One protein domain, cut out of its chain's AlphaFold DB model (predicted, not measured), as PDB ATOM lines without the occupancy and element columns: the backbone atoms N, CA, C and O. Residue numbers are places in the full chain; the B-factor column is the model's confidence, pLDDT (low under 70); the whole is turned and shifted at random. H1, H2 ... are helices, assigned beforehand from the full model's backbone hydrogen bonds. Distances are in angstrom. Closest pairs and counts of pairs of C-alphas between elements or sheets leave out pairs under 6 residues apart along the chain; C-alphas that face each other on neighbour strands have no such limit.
ATOM      1  N   ALA A   2      31.611 -19.057  49.691       92.06
ATOM      2  CA  ALA A   2      31.500 -20.449  50.166       92.06
ATOM      3  C   ALA A   2      32.557 -20.822  51.228       92.06
ATOM      4  O   ALA A   2      32.201 -21.262  52.315       92.06
ATOM      5  N   ARG A   3      33.844 -20.535  50.973       93.25
ATOM      6  CA  ARG A   3      34.925 -20.747  51.961       93.25
ATOM      7  C   ARG A   3      34.700 -20.000  53.274       93.25
ATOM      8  O   ARG A   3      34.954 -20.546  54.335       93.25
ATOM      9  N   THR A   4      34.235 -18.753  53.199       94.69
ATOM     10  CA  THR A   4      33.969 -17.924  54.383       94.69
ATOM     11  C   THR A   4      32.869 -18.550  55.231       94.69
ATOM     12  O   THR A   4      33.094 -18.810  56.402       94.69
ATOM     13  N   PHE A   5      31.739 -18.896  54.606       95.00
ATOM     14  CA  PHE A   5      30.626 -19.568  55.272       95.00
ATOM     15  C   PHE A   5      31.059 -20.879  55.944       95.00
ATOM     16  O   PHE A   5      30.731 -21.119  57.102       95.00
ATOM     17  N   VAL A   6      31.832 -21.713  55.243       96.75
ATOM     18  CA  VAL A   6      32.304 -22.993  55.789       96.75
ATOM     19  C   VAL A   6      33.314 -22.797  56.915       96.75
ATOM     20  O   VAL A   6      33.252 -23.512  57.909       96.75
ATOM     21  N   ALA A   7      34.215 -21.822  56.803       96.81
ATOM     22  CA  ALA A   7      35.139 -21.497  57.881       96.81
ATOM     23  C   ALA A   7      34.403 -21.040  59.150       96.81
ATOM     24  O   ALA A   7      34.738 -21.498  60.240       96.81
ATOM     25  N   ASP A   8      33.380 -20.195  59.007       97.19
ATOM     26  CA  ASP A   8      32.561 -19.729  60.130       97.19
ATOM     27  C   ASP A   8      31.771 -20.896  60.759       97.19
ATOM     28  O   ASP A   8      31.694 -21.015  61.981       97.19
ATOM     29  N   TYR A   9      31.245 -21.813  59.936       96.44
ATOM     30  CA  TYR A   9      30.588 -23.041  60.398       96.44
ATOM     31  C   TYR A   9      31.538 -23.959  61.184       96.44
ATOM     32  O   TYR A   9      31.188 -24.424  62.269       96.44
ATOM     33  N   LEU A  10      32.739 -24.215  60.658       96.62
ATOM     34  CA  LEU A  10      33.741 -25.069  61.304       96.62
ATOM     35  C   LEU A  10      34.207 -24.475  62.635       96.62
ATOM     36  O   LEU A  10      34.353 -25.201  63.616       96.62
ATOM     37  N   GLU A  11      34.391 -23.159  62.688       97.31
ATOM     38  CA  GLU A  11      34.730 -22.438  63.916       97.31
ATOM     39  C   GLU A  11      33.617 -22.572  64.965       97.31
ATOM     40  O   GLU A  11      33.885 -22.988  66.092       97.31
ATOM     41  N   ALA A  12      32.355 -22.358  64.581       96.94
ATOM     42  CA  ALA A  12      31.203 -22.552  65.467       96.94
ATOM     43  C   ALA A  12      31.037 -24.009  65.946       96.94
ATOM     44  O   ALA A  12      30.510 -24.250  67.032       96.94
ATOM     45  N   ALA A  13      31.508 -24.983  65.164       96.56
ATOM     46  CA  ALA A  13      31.531 -26.399  65.524       96.56
ATOM     47  C   ALA A  13      32.738 -26.798  66.405       96.56
ATOM     48  O   ALA A  13      32.917 -27.982  66.694       96.56
ATOM     49  N   GLY A  14      33.580 -25.841  66.817       97.38
ATOM     50  CA  GLY A  14      34.782 -26.093  67.620       97.38
ATOM     51  C   GLY A  14      35.940 -26.716  66.832       97.38
ATOM     52  O   GLY A  14      36.833 -27.324  67.418       97.38
ATOM     53  N   ARG A  15      35.925 -26.602  65.499       96.81
ATOM     54  CA  ARG A  15      36.946 -27.115  64.570       96.81
ATOM     55  C   ARG A  15      37.794 -25.968  64.017       96.81
ATOM     56  O   ARG A  15      37.867 -25.744  62.807       96.81
ATOM     57  N   GLU A  16      38.415 -25.212  64.920       96.31
ATOM     58  CA  GLU A  16      39.232 -24.031  64.594       96.31
ATOM     59  C   GLU A  16      40.423 -24.352  63.673       96.31
ATOM     60  O   GLU A  16      40.802 -23.541  62.822       96.31
ATOM     61  N   ASP A  17      40.988 -25.556  63.804       96.06
ATOM     62  CA  ASP A  17      42.062 -26.077  62.957       96.06
ATOM     63  C   ASP A  17      41.629 -26.145  61.486       96.06
ATOM     64  O   ASP A  17      42.297 -25.600  60.600       96.06
ATOM     65  N   LEU A  18      40.464 -26.744  61.237       96.31
ATOM     66  CA  LEU A  18      39.881 -26.864  59.906       96.31
ATOM     67  C   LEU A  18      39.412 -25.511  59.368       96.31
ATOM     68  O   LEU A  18      39.645 -25.209  58.198       96.31
ATOM     69  N   SER A  19      38.806 -24.670  60.213       96.56
ATOM     70  CA  SER A  19      38.422 -23.303  59.835       96.56
ATOM     71  C   SER A  19      39.630 -22.514  59.324       96.56
ATOM     72  O   SER A  19      39.601 -21.954  58.226       96.56
ATOM     73  N   THR A  20      40.745 -22.553  60.062       96.75
ATOM     74  CA  THR A  20      41.994 -21.878  59.679       96.75
ATOM     75  C   THR A  20      42.518 -22.375  58.334       96.75
ATOM     76  O   THR A  20      42.951 -21.575  57.499       96.75
ATOM     77  N   LEU A  21      42.461 -23.686  58.101       96.19
ATOM     78  CA  LEU A  21      42.899 -24.311  56.856       96.19
ATOM     79  C   LEU A  21      42.047 -23.836  55.663       96.19
ATOM     80  O   LEU A  21      42.598 -23.409  54.643       96.19
ATOM     81  N   VAL A  22      40.719 -23.801  55.815       95.94
ATOM     82  CA  VAL A  22      39.790 -23.288  54.792       95.94
ATOM     83  C   VAL A  22      40.021 -21.797  54.520       95.94
ATOM     84  O   VAL A  22      40.097 -21.394  53.356       95.94
ATOM     85  N   ARG A  23      40.207 -20.966  55.558       95.25
ATOM     86  CA  ARG A  23      40.487 -19.521  55.398       95.25
ATOM     87  C   ARG A  23      41.794 -19.254  54.653       95.25
ATOM     88  O   ARG A  23      41.879 -18.278  53.913       95.25
ATOM     89  N   ARG A  24      42.792 -20.129  54.805       95.12
ATOM     90  CA  ARG A  24      44.070 -20.070  54.074       95.12
ATOM     91  C   ARG A  24      43.981 -20.598  52.638       95.12
ATOM     92  O   ARG A  24      44.973 -20.543  51.921       95.12
ATOM     93  N   GLY A  25      42.809 -21.073  52.211       92.19
ATOM     94  CA  GLY A  25      42.566 -21.557  50.853       92.19
ATOM     95  C   GLY A  25      43.023 -22.992  50.602       92.19
ATOM     96  O   GLY A  25      43.119 -23.386  49.449       92.19
ATOM     97  N   ALA A  26      43.301 -23.766  51.653       92.75
ATOM     98  CA  ALA A  26      43.791 -25.139  51.529       92.75
ATOM     99  C   ALA A  26      42.688 -26.212  51.655       92.75
ATOM    100  O   ALA A  26      43.013 -27.390  51.645       92.75
ATOM    101  N   GLY A  27      41.417 -25.822  51.807       91.31
ATOM    102  CA  GLY A  27      40.293 -26.739  52.063       91.31
ATOM    103  C   GLY A  27      39.249 -26.772  50.949       91.31
ATOM    104  O   GLY A  27      38.067 -26.938  51.226       91.31
ATOM    105  N   ASP A  28      39.647 -26.527  49.700       91.69
ATOM    106  CA  ASP A  28      38.724 -26.528  48.551       91.69
ATOM    107  C   ASP A  28      38.114 -27.898  48.249       91.69
ATOM    108  O   ASP A  28      37.047 -27.985  47.647       91.69
ATOM    109  N   ASP A  29      38.796 -28.956  48.671       94.00
ATOM    110  CA  ASP A  29      38.391 -30.350  48.557       94.00
ATOM    111  C   ASP A  29      37.477 -30.808  49.702       94.00
ATOM    112  O   ASP A  29      36.918 -31.905  49.640       94.00
ATOM    113  N   PHE A  30      37.281 -29.980  50.733       95.12
ATOM    114  CA  PHE A  30      36.376 -30.307  51.828       95.12
ATOM    115  C   PHE A  30      34.949 -30.401  51.293       95.12
ATOM    116  O   PHE A  30      34.475 -29.517  50.568       95.12
ATOM    117  N   ALA A  31      34.242 -31.462  51.684       95.19
ATOM    118  CA  ALA A  31      32.883 -31.716  51.222       95.19
ATOM    119  C   ALA A  31      31.965 -30.519  51.514       95.19
ATOM    120  O   ALA A  31      31.162 -30.135  50.670       95.19
ATOM    121  N   GLU A  32      32.135 -29.872  52.664       94.25
ATOM    122  CA  GLU A  32      31.404 -28.678  53.074       94.25
ATOM    123  C   GLU A  32      31.637 -27.501  52.117       94.25
ATOM    124  O   GLU A  32      30.681 -26.810  51.761       94.25
ATOM    125  N   VAL A  33      32.879 -27.285  51.658       95.81
ATOM    126  CA  VAL A  33      33.222 -26.206  50.709       95.81
ATOM    127  C   VAL A  33      32.622 -26.483  49.339       95.81
ATOM    128  O   VAL A  33      32.022 -25.580  48.750       95.81
ATOM    129  N   VAL A  34      32.700 -27.727  48.866       96.38
ATOM    130  CA  VAL A  34      32.086 -28.147  47.599       96.38
ATOM    131  C   VAL A  34      30.562 -28.002  47.653       96.38
ATOM    132  O   VAL A  34      29.963 -27.421  46.748       96.38
ATOM    133  N   ILE A  35      29.922 -28.469  48.728       95.81
ATOM    134  CA  ILE A  35      28.467 -28.375  48.919       95.81
ATOM    135  C   ILE A  35      28.025 -26.910  48.984       95.81
ATOM    136  O   ILE A  35      27.098 -26.521  48.270       95.81
ATOM    137  N   ALA A  36      28.695 -26.082  49.791       95.44
ATOM    138  CA  ALA A  36      28.386 -24.657  49.896       95.44
ATOM    139  C   ALA A  36      28.597 -23.927  48.560       95.44
ATOM    140  O   ALA A  36      27.803 -23.057  48.199       95.44
ATOM    141  N   GLY A  37      29.635 -24.301  47.806       96.00
ATOM    142  CA  GLY A  37      29.888 -23.806  46.455       96.00
ATOM    143  C   GLY A  37      28.744 -24.140  45.498       96.00
ATOM    144  O   GLY A  37      28.183 -23.238  44.884       96.00
ATOM    145  N   ASN A  38      28.333 -25.407  45.439       95.94
ATOM    146  CA  ASN A  38      27.239 -25.860  44.576       95.94
ATOM    147  C   ASN A  38      25.900 -25.196  44.930       95.94
ATOM    148  O   ASN A  38      25.147 -24.799  44.034       95.94
ATOM    149  N   LEU A  39      25.609 -25.034  46.225       95.38
ATOM    150  CA  LEU A  39      24.414 -24.330  46.688       95.38
ATOM    151  C   LEU A  39      24.439 -22.859  46.258       95.38
ATOM    152  O   LEU A  39      23.448 -22.359  45.723       95.38
ATOM    153  N   LEU A  40      25.579 -22.181  46.437       95.31
ATOM    154  CA  LEU A  40      25.755 -20.794  46.012       95.31
ATOM    155  C   LEU A  40      25.599 -20.653  44.496       95.31
ATOM    156  O   LEU A  40      24.850 -19.793  44.047       95.31
ATOM    157  N   SER A  41      26.239 -21.518  43.706       95.75
ATOM    158  CA  SER A  41      26.105 -21.521  42.246       95.75
ATOM    159  C   SER A  41      24.659 -21.736  41.804       95.75
ATOM    160  O   SER A  41      24.177 -21.020  40.929       95.75
ATOM    161  N   THR A  42      23.937 -22.659  42.444       95.00
ATOM    162  CA  THR A  42      22.510 -22.892  42.167       95.00
ATOM    163  C   THR A  42      21.681 -21.643  42.468       95.00
ATOM    164  O   THR A  42      20.831 -21.251  41.668       95.00
ATOM    165  N   HIS A  43      21.948 -20.975  43.592       95.06
ATOM    166  CA  HIS A  43      21.251 -19.744  43.952       95.06
ATOM    167  C   HIS A  43      21.578 -18.589  42.994       95.06
ATOM    168  O   HIS A  43      20.675 -17.871  42.575       95.06
ATOM    169  N   MET A  44      22.837 -18.451  42.573       95.94
ATOM    170  CA  MET A  44      23.233 -17.455  41.573       95.94
ATOM    171  C   MET A  44      22.541 -17.690  40.228       95.94
ATOM    172  O   MET A  44      22.115 -16.731  39.601       95.94
ATOM    173  N   GLN A  45      22.354 -18.943  39.806       94.94
ATOM    174  CA  GLN A  45      21.587 -19.249  38.593       94.94
ATOM    175  C   GLN A  45      20.107 -18.867  38.723       94.94
ATOM    176  O   GLN A  45      19.500 -18.433  37.746       94.94
ATOM    177  N   VAL A  46      19.510 -19.029  39.909       95.31
ATOM    178  CA  VAL A  46      18.136 -18.573  40.182       95.31
ATOM    179  C   VAL A  46      18.047 -17.052  40.076       95.31
ATOM    180  O   VAL A  46      17.184 -16.552  39.359       95.31
ATOM    181  N   LEU A  47      18.951 -16.332  40.746       96.56
ATOM    182  CA  LEU A  47      18.996 -14.869  40.703       96.56
ATOM    183  C   LEU A  47      19.214 -14.356  39.283       96.56
ATOM    184  O   LEU A  47      18.480 -13.480  38.845       96.56
ATOM    185  N   HIS A  48      20.136 -14.969  38.544       95.38
ATOM    186  CA  HIS A  48      20.416 -14.592  37.167       95.38
ATOM    187  C   HIS A  48      19.165 -14.669  36.282       95.38
ATOM    188  O   HIS A  48      18.856 -13.714  35.580       95.38
ATOM    189  N   ARG A  49      18.369 -15.744  36.391       94.75
ATOM    190  CA  ARG A  49      17.098 -15.853  35.646       94.75
ATOM    191  C   ARG A  49      16.098 -14.757  36.012       94.75
ATOM    192  O   ARG A  49      15.336 -14.306  35.160       94.75
ATOM    193  N   TYR A  50      16.056 -14.349  37.278       95.56
ATOM    194  CA  TYR A  50      15.185 -13.256  37.708       95.56
ATOM    195  C   TYR A  50      15.672 -11.912  37.172       95.56
ATOM    196  O   TYR A  50      14.862 -11.125  36.690       95.56
ATOM    197  N   GLU A  51      16.980 -11.667  37.215       96.38
ATOM    198  CA  GLU A  51      17.606 -10.465  36.663       96.38
ATOM    199  C   GLU A  51      17.365 -10.345  35.155       96.38
ATOM    200  O   GLU A  51      17.003  -9.267  34.691       96.38
ATOM    201  N   GLU A  52      17.470 -11.444  34.403       94.19
ATOM    202  CA  GLU A  52      17.160 -11.475  32.970       94.19
ATOM    203  C   GLU A  52      15.713 -11.050  32.685       94.19
ATOM    204  O   GLU A  52      15.480 -10.198  31.829       94.19
ATOM    205  N   ALA A  53      14.736 -11.585  33.425       93.75
ATOM    206  CA  ALA A  53      13.338 -11.187  33.263       93.75
ATOM    207  C   ALA A  53      13.086  -9.729  33.685       93.75
ATOM    208  O   ALA A  53      12.342  -9.005  33.023       93.75
ATOM    209  N   LEU A  54      13.707  -9.272  34.775       94.69
ATOM    210  CA  LEU A  54      13.556  -7.896  35.253       94.69
ATOM    211  C   LEU A  54      14.175  -6.878  34.295       94.69
ATOM    212  O   LEU A  54      13.585  -5.822  34.090       94.69
ATOM    213  N   ALA A  55      15.315  -7.194  33.680       94.00
ATOM    214  CA  ALA A  55      15.942  -6.335  32.679       94.00
ATOM    215  C   ALA A  55      15.005  -6.071  31.490       94.00
ATOM    216  O   ALA A  55      14.972  -4.966  30.963       94.00
ATOM    217  N   GLN A  56      14.197  -7.064  31.118       90.31
ATOM    218  CA  GLN A  56      13.217  -6.955  30.037       90.31
ATOM    219  C   GLN A  56      12.018  -6.106  30.450       90.31
ATOM    220  O   GLN A  56      11.614  -5.211  29.716       90.31
ATOM    221  N   TYR A  57      11.497  -6.309  31.663       91.00
ATOM    222  CA  TYR A  57      10.453  -5.431  32.198       91.00
ATOM    223  C   TYR A  57      10.928  -3.984  32.394       91.00
ATOM    224  O   TYR A  57      10.104  -3.070  32.374       91.00
ATOM    225  N   ALA A  58      12.230  -3.767  32.577       94.12
ATOM    226  CA  ALA A  58      12.826  -2.442  32.696       94.12
ATOM    227  C   ALA A  58      13.085  -1.758  31.342       94.12
ATOM    228  O   ALA A  58      13.295  -0.544  31.329       94.12
ATOM    229  N   ASP A  59      13.071  -2.489  30.221       91.81
ATOM    230  CA  ASP A  59      13.236  -1.915  28.883       91.81
ATOM    231  C   ASP A  59      11.965  -1.137  28.480       91.81
ATOM    232  O   ASP A  59      10.894  -1.738  28.353       91.81
ATOM    233  N   PRO A  60      12.034   0.187  28.228       90.31
ATOM    234  CA  PRO A  60      10.879   0.956  27.762       90.31
ATOM    235  C   PRO A  60      10.266   0.404  26.469       90.31
ATOM    236  O   PRO A  60       9.051   0.471  26.295       90.31
ATOM    237  N   GLY A  61      11.080  -0.182  25.583       88.88
ATOM    238  CA  GLY A  61      10.621  -0.787  24.332       88.88
ATOM    239  C   GLY A  61       9.732  -2.015  24.537       88.88
ATOM    240  O   GLY A  61       8.943  -2.353  23.658       88.88
ATOM    241  N   PHE A  62       9.797  -2.660  25.705       88.44
ATOM    242  CA  PHE A  62       8.894  -3.754  26.066       88.44
ATOM    243  C   PHE A  62       7.441  -3.277  26.230       88.44
ATOM    244  O   PHE A  62       6.496  -4.022  25.955       88.44
ATOM    245  N   TRP A  63       7.266  -2.017  26.629       88.25
ATOM    246  CA  TRP A  63       5.971  -1.379  26.873       88.25
ATOM    247  C   TRP A  63       5.496  -0.509  25.704       88.25
ATOM    248  O   TRP A  63       4.410   0.058  25.775       88.25
ATOM    249  N   ASP A  64       6.292  -0.388  24.640       88.12
ATOM    250  CA  ASP A  64       6.008   0.526  23.537       88.12
ATOM    251  C   ASP A  64       4.858   0.027  22.648       88.12
ATOM    252  O   ASP A  64       4.998  -0.908  21.853       88.12
ATOM    253  N   GLU A  65       3.713   0.698  22.756       82.81
ATOM    254  CA  GLU A  65       2.512   0.434  21.962       82.81
ATOM    255  C   GLU A  65       2.651   0.846  20.489       82.81
ATOM    256  O   GLU A  65       1.868   0.388  19.656       82.81
ATOM    257  N   ALA A  66       3.641   1.679  20.142       82.69
ATOM    258  CA  ALA A  66       3.872   2.127  18.768       82.69
ATOM    259  C   ALA A  66       4.549   1.061  17.885       82.69
ATOM    260  O   ALA A  66       4.693   1.253  16.673       82.69
ATOM    261  N   THR A  67       4.958  -0.070  18.466       74.81
ATOM    262  CA  THR A  67       5.559  -1.179  17.722       74.81
ATOM    263  C   THR A  67       4.526  -1.907  16.841       74.81
ATOM    264  O   THR A  67       3.368  -2.075  17.236       74.81
ATOM    265  N   PRO A  68       4.899  -2.369  15.627       71.56
ATOM    266  CA  PRO A  68       4.015  -3.193  14.806       71.56
ATOM    267  C   PRO A  68       3.601  -4.461  15.566       71.56
ATOM    268  O   PRO A  68       4.446  -5.288  15.896       71.56
ATOM    269  N   GLY A  69       2.302  -4.607  15.840       74.44
ATOM    270  CA  GLY A  69       1.767  -5.693  16.672       74.44
ATOM    271  C   GLY A  69       1.432  -5.295  18.115       74.44
ATOM    272  O   GLY A  69       0.870  -6.117  18.833       74.44
ATOM    273  N   GLY A  70       1.690  -4.047  18.522       80.56
ATOM    274  CA  GLY A  70       1.445  -3.541  19.876       80.56
ATOM    275  C   GLY A  70       2.524  -3.957  20.882       80.56
ATOM    276  O   GLY A  70       3.418  -4.739  20.566       80.56
ATOM    277  N   ALA A  71       2.425  -3.441  22.111       83.25
ATOM    278  CA  ALA A  71       3.440  -3.636  23.145       83.25
ATOM    279  C   ALA A  71       3.687  -5.123  23.465       83.25
ATOM    280  O   ALA A  71       2.746  -5.890  23.690       83.25
ATOM    281  N   LEU A  72       4.960  -5.519  23.584       83.38
ATOM    282  CA  LEU A  72       5.356  -6.883  23.969       83.38
ATOM    283  C   LEU A  72       4.769  -7.286  25.328       83.38
ATOM    284  O   LEU A  72       4.367  -8.435  25.509       83.38
ATOM    285  N   ALA A  73       4.649  -6.331  26.249       86.06
ATOM    286  CA  ALA A  73       4.021  -6.525  27.551       86.06
ATOM    287  C   ALA A  73       2.575  -7.042  27.468       86.06
ATOM    288  O   ALA A  73       2.170  -7.870  28.289       86.06
ATOM    289  N   LEU A  74       1.808  -6.584  26.470       84.44
ATOM    290  CA  LEU A  74       0.425  -7.015  26.264       84.44
ATOM    291  C   LEU A  74       0.362  -8.504  25.900       84.44
ATOM    292  O   LEU A  74      -0.528  -9.218  26.361       84.44
ATOM    293  N   HIS A  75       1.332  -8.969  25.109       84.88
ATOM    294  CA  HIS A  75       1.432 -10.364  24.674       84.88
ATOM    295  C   HIS A  75       2.046 -11.273  25.738       84.88
ATOM    296  O   HIS A  75       1.628 -12.421  25.863       84.88
ATOM    297  N   ASP A  76       3.002 -10.773  26.530       88.38
ATOM    298  CA  ASP A  76       3.613 -11.536  27.625       88.38
ATOM    299  C   ASP A  76       2.581 -11.915  28.694       88.38
ATOM    300  O   ASP A  76       2.542 -13.060  29.146       88.38
ATOM    301  N   ASN A  77       1.740 -10.964  29.121       85.94
ATOM    302  CA  ASN A  77       0.716 -11.183  30.150       85.94
ATOM    303  C   ASN A  77       1.261 -11.925  31.403       85.94
ATOM    304  O   ASN A  77       0.637 -12.839  31.969       85.94
ATOM    305  N   GLY A  78       2.496 -11.598  31.802       88.56
ATOM    306  CA  GLY A  78       3.210 -12.197  32.932       88.56
ATOM    307  C   GLY A  78       3.719 -13.625  32.702       88.56
ATOM    308  O   GLY A  78       4.037 -14.321  33.669       88.56
ATOM    309  N   GLN A  79       3.757 -14.116  31.462       91.12
ATOM    310  CA  GLN A  79       4.247 -15.456  31.146       91.12
ATOM    311  C   GLN A  79       5.747 -15.588  31.417       91.12
ATOM    312  O   GLN A  79       6.159 -16.602  31.981       91.12
ATOM    313  N   MET A  80       6.541 -14.560  31.115       92.12
ATOM    314  CA  MET A  80       7.965 -14.491  31.442       92.12
ATOM    315  C   MET A  80       8.188 -14.624  32.951       92.12
ATOM    316  O   MET A  80       8.938 -15.504  33.375       92.12
ATOM    317  N   ALA A  81       7.467 -13.847  33.767       92.94
ATOM    318  CA  ALA A  81       7.529 -13.952  35.225       92.94
ATOM    319  C   ALA A  81       7.177 -15.367  35.724       92.94
ATOM    320  O   ALA A  81       7.913 -15.953  36.519       92.94
ATOM    321  N   ARG A  82       6.082 -15.960  35.229       94.00
ATOM    322  CA  ARG A  82       5.684 -17.331  35.606       94.00
ATOM    323  C   ARG A  82       6.728 -18.373  35.196       94.00
ATOM    324  O   ARG A  82       6.976 -19.302  35.960       94.00
ATOM    325  N   ASN A  83       7.353 -18.216  34.030       93.25
ATOM    326  CA  ASN A  83       8.396 -19.122  33.552       93.25
ATOM    327  C   ASN A  83       9.632 -19.085  34.454       93.25
ATOM    328  O   ASN A  83      10.069 -20.143  34.912       93.25
ATOM    329  N   VAL A  84      10.154 -17.893  34.765       94.88
ATOM    330  CA  VAL A  84      11.363 -17.782  35.596       94.88
ATOM    331  C   VAL A  84      11.128 -18.241  37.029       94.88
ATOM    332  O   VAL A  84      11.970 -18.950  37.583       94.88
ATOM    333  N   LEU A  85       9.949 -17.959  37.596       94.56
ATOM    334  CA  LEU A  85       9.542 -18.469  38.911       94.56
ATOM    335  C   LEU A  85       9.398 -19.998  38.932       94.56
ATOM    336  O   LEU A  85       9.661 -20.626  39.954       94.56
ATOM    337  N   ALA A  86       9.041 -20.615  37.803       94.88
ATOM    338  CA  ALA A  86       9.025 -22.068  37.636       94.88
ATOM    339  C   ALA A  86      10.419 -22.666  37.341       94.88
ATOM    340  O   ALA A  86      10.525 -23.856  37.038       94.88
ATOM    341  N   GLY A  87      11.488 -21.863  37.396       93.38
ATOM    342  CA  GLY A  87      12.863 -22.300  37.145       93.38
ATOM    343  C   GLY A  87      13.226 -22.443  35.666       93.38
ATOM    344  O   GLY A  87      14.269 -23.016  35.355       93.38
TER     345      GLY A  87
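What this domain is: This is residues 2 to 87 of the 95 residues of an uncharacterized protein of Novosphingobium lindaniclasticum LE124 (UniProt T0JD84). One long helix, H3, is the shaft of a rod, with a small helical hairpin, H1 and H2, at one end, where H1 packs on the first part of H3. Beyond the other end of H3 a long loop, residues 59 to 71, turns the chain round, and the short helices H4 and H5 fold back, with H5 running beside the shaft at residues 49 to 53. The printed part has 86 residues with five named helices, in the order H1, H2, H3, H4, H5, and no named strand; the class is all helix. The whole is extended, with a radius of gyration of the C-alphas of 21.4 A and spans of 65 by 21 by 20 A.

Where its parts are: H3, residues 31 to 58, is 40.0 A from first to last C-alpha; C-alpha 31 is at (32.883, -31.716, 51.222) and C-alpha 58 is at (12.826, -2.442, 32.696). Before it come H1, residues 2 to 12, 15.4 A long and beginning at C-alpha 2 (31.500, -20.449, 50.166), and H2, residues 16 to 23, 10.3 A long. After it come H4, residues 72 to 76, 6.2 A long, and H5, residues 79 to 85, 9.9 A long.

How they stand to each other: H3 touches H1 with residues 32 to 40 alone; the closest C-alphas, of Ala 36 and Ala 2, are 5.2 A apart. These two helices run opposite ways at a steep tilt of 48 degrees. H1 and H2 form a helical hairpin at a shallow tilt of 11 degrees, their closest C-alphas, of Ala 7 and Ser 19, 4.2 A apart. H2 and H3 are apart, but only just, at 8.3 A. H3 touches H5 with residues 49 to 53 alone, opposite ways at a shallow tilt of 17 degrees; the closest C-alphas, of Arg 49 and Val 84, are 6.1 A apart. H4 touches no helix: it is only just apart from H3, at 8.0 A, and meets H5 only through their link. H4 and H5 are both apart from H1 and H2. In H1, H2, H3, H4 and H5 every backbone O i to N i+4 pair is within hydrogen-bond range.

The domain as a whole: The two C-alphas farthest apart, of Asp 17 and Pro 68, are 65.5 A apart. The printed part has no cut. The link from H3 to H4, 13 residues, is long; those from H1 to H2 and from H4 to H5 are tight, and that from H2 to H3 is short. The mean pLDDT of the printed part is 92.5, and no printed residue is under 70.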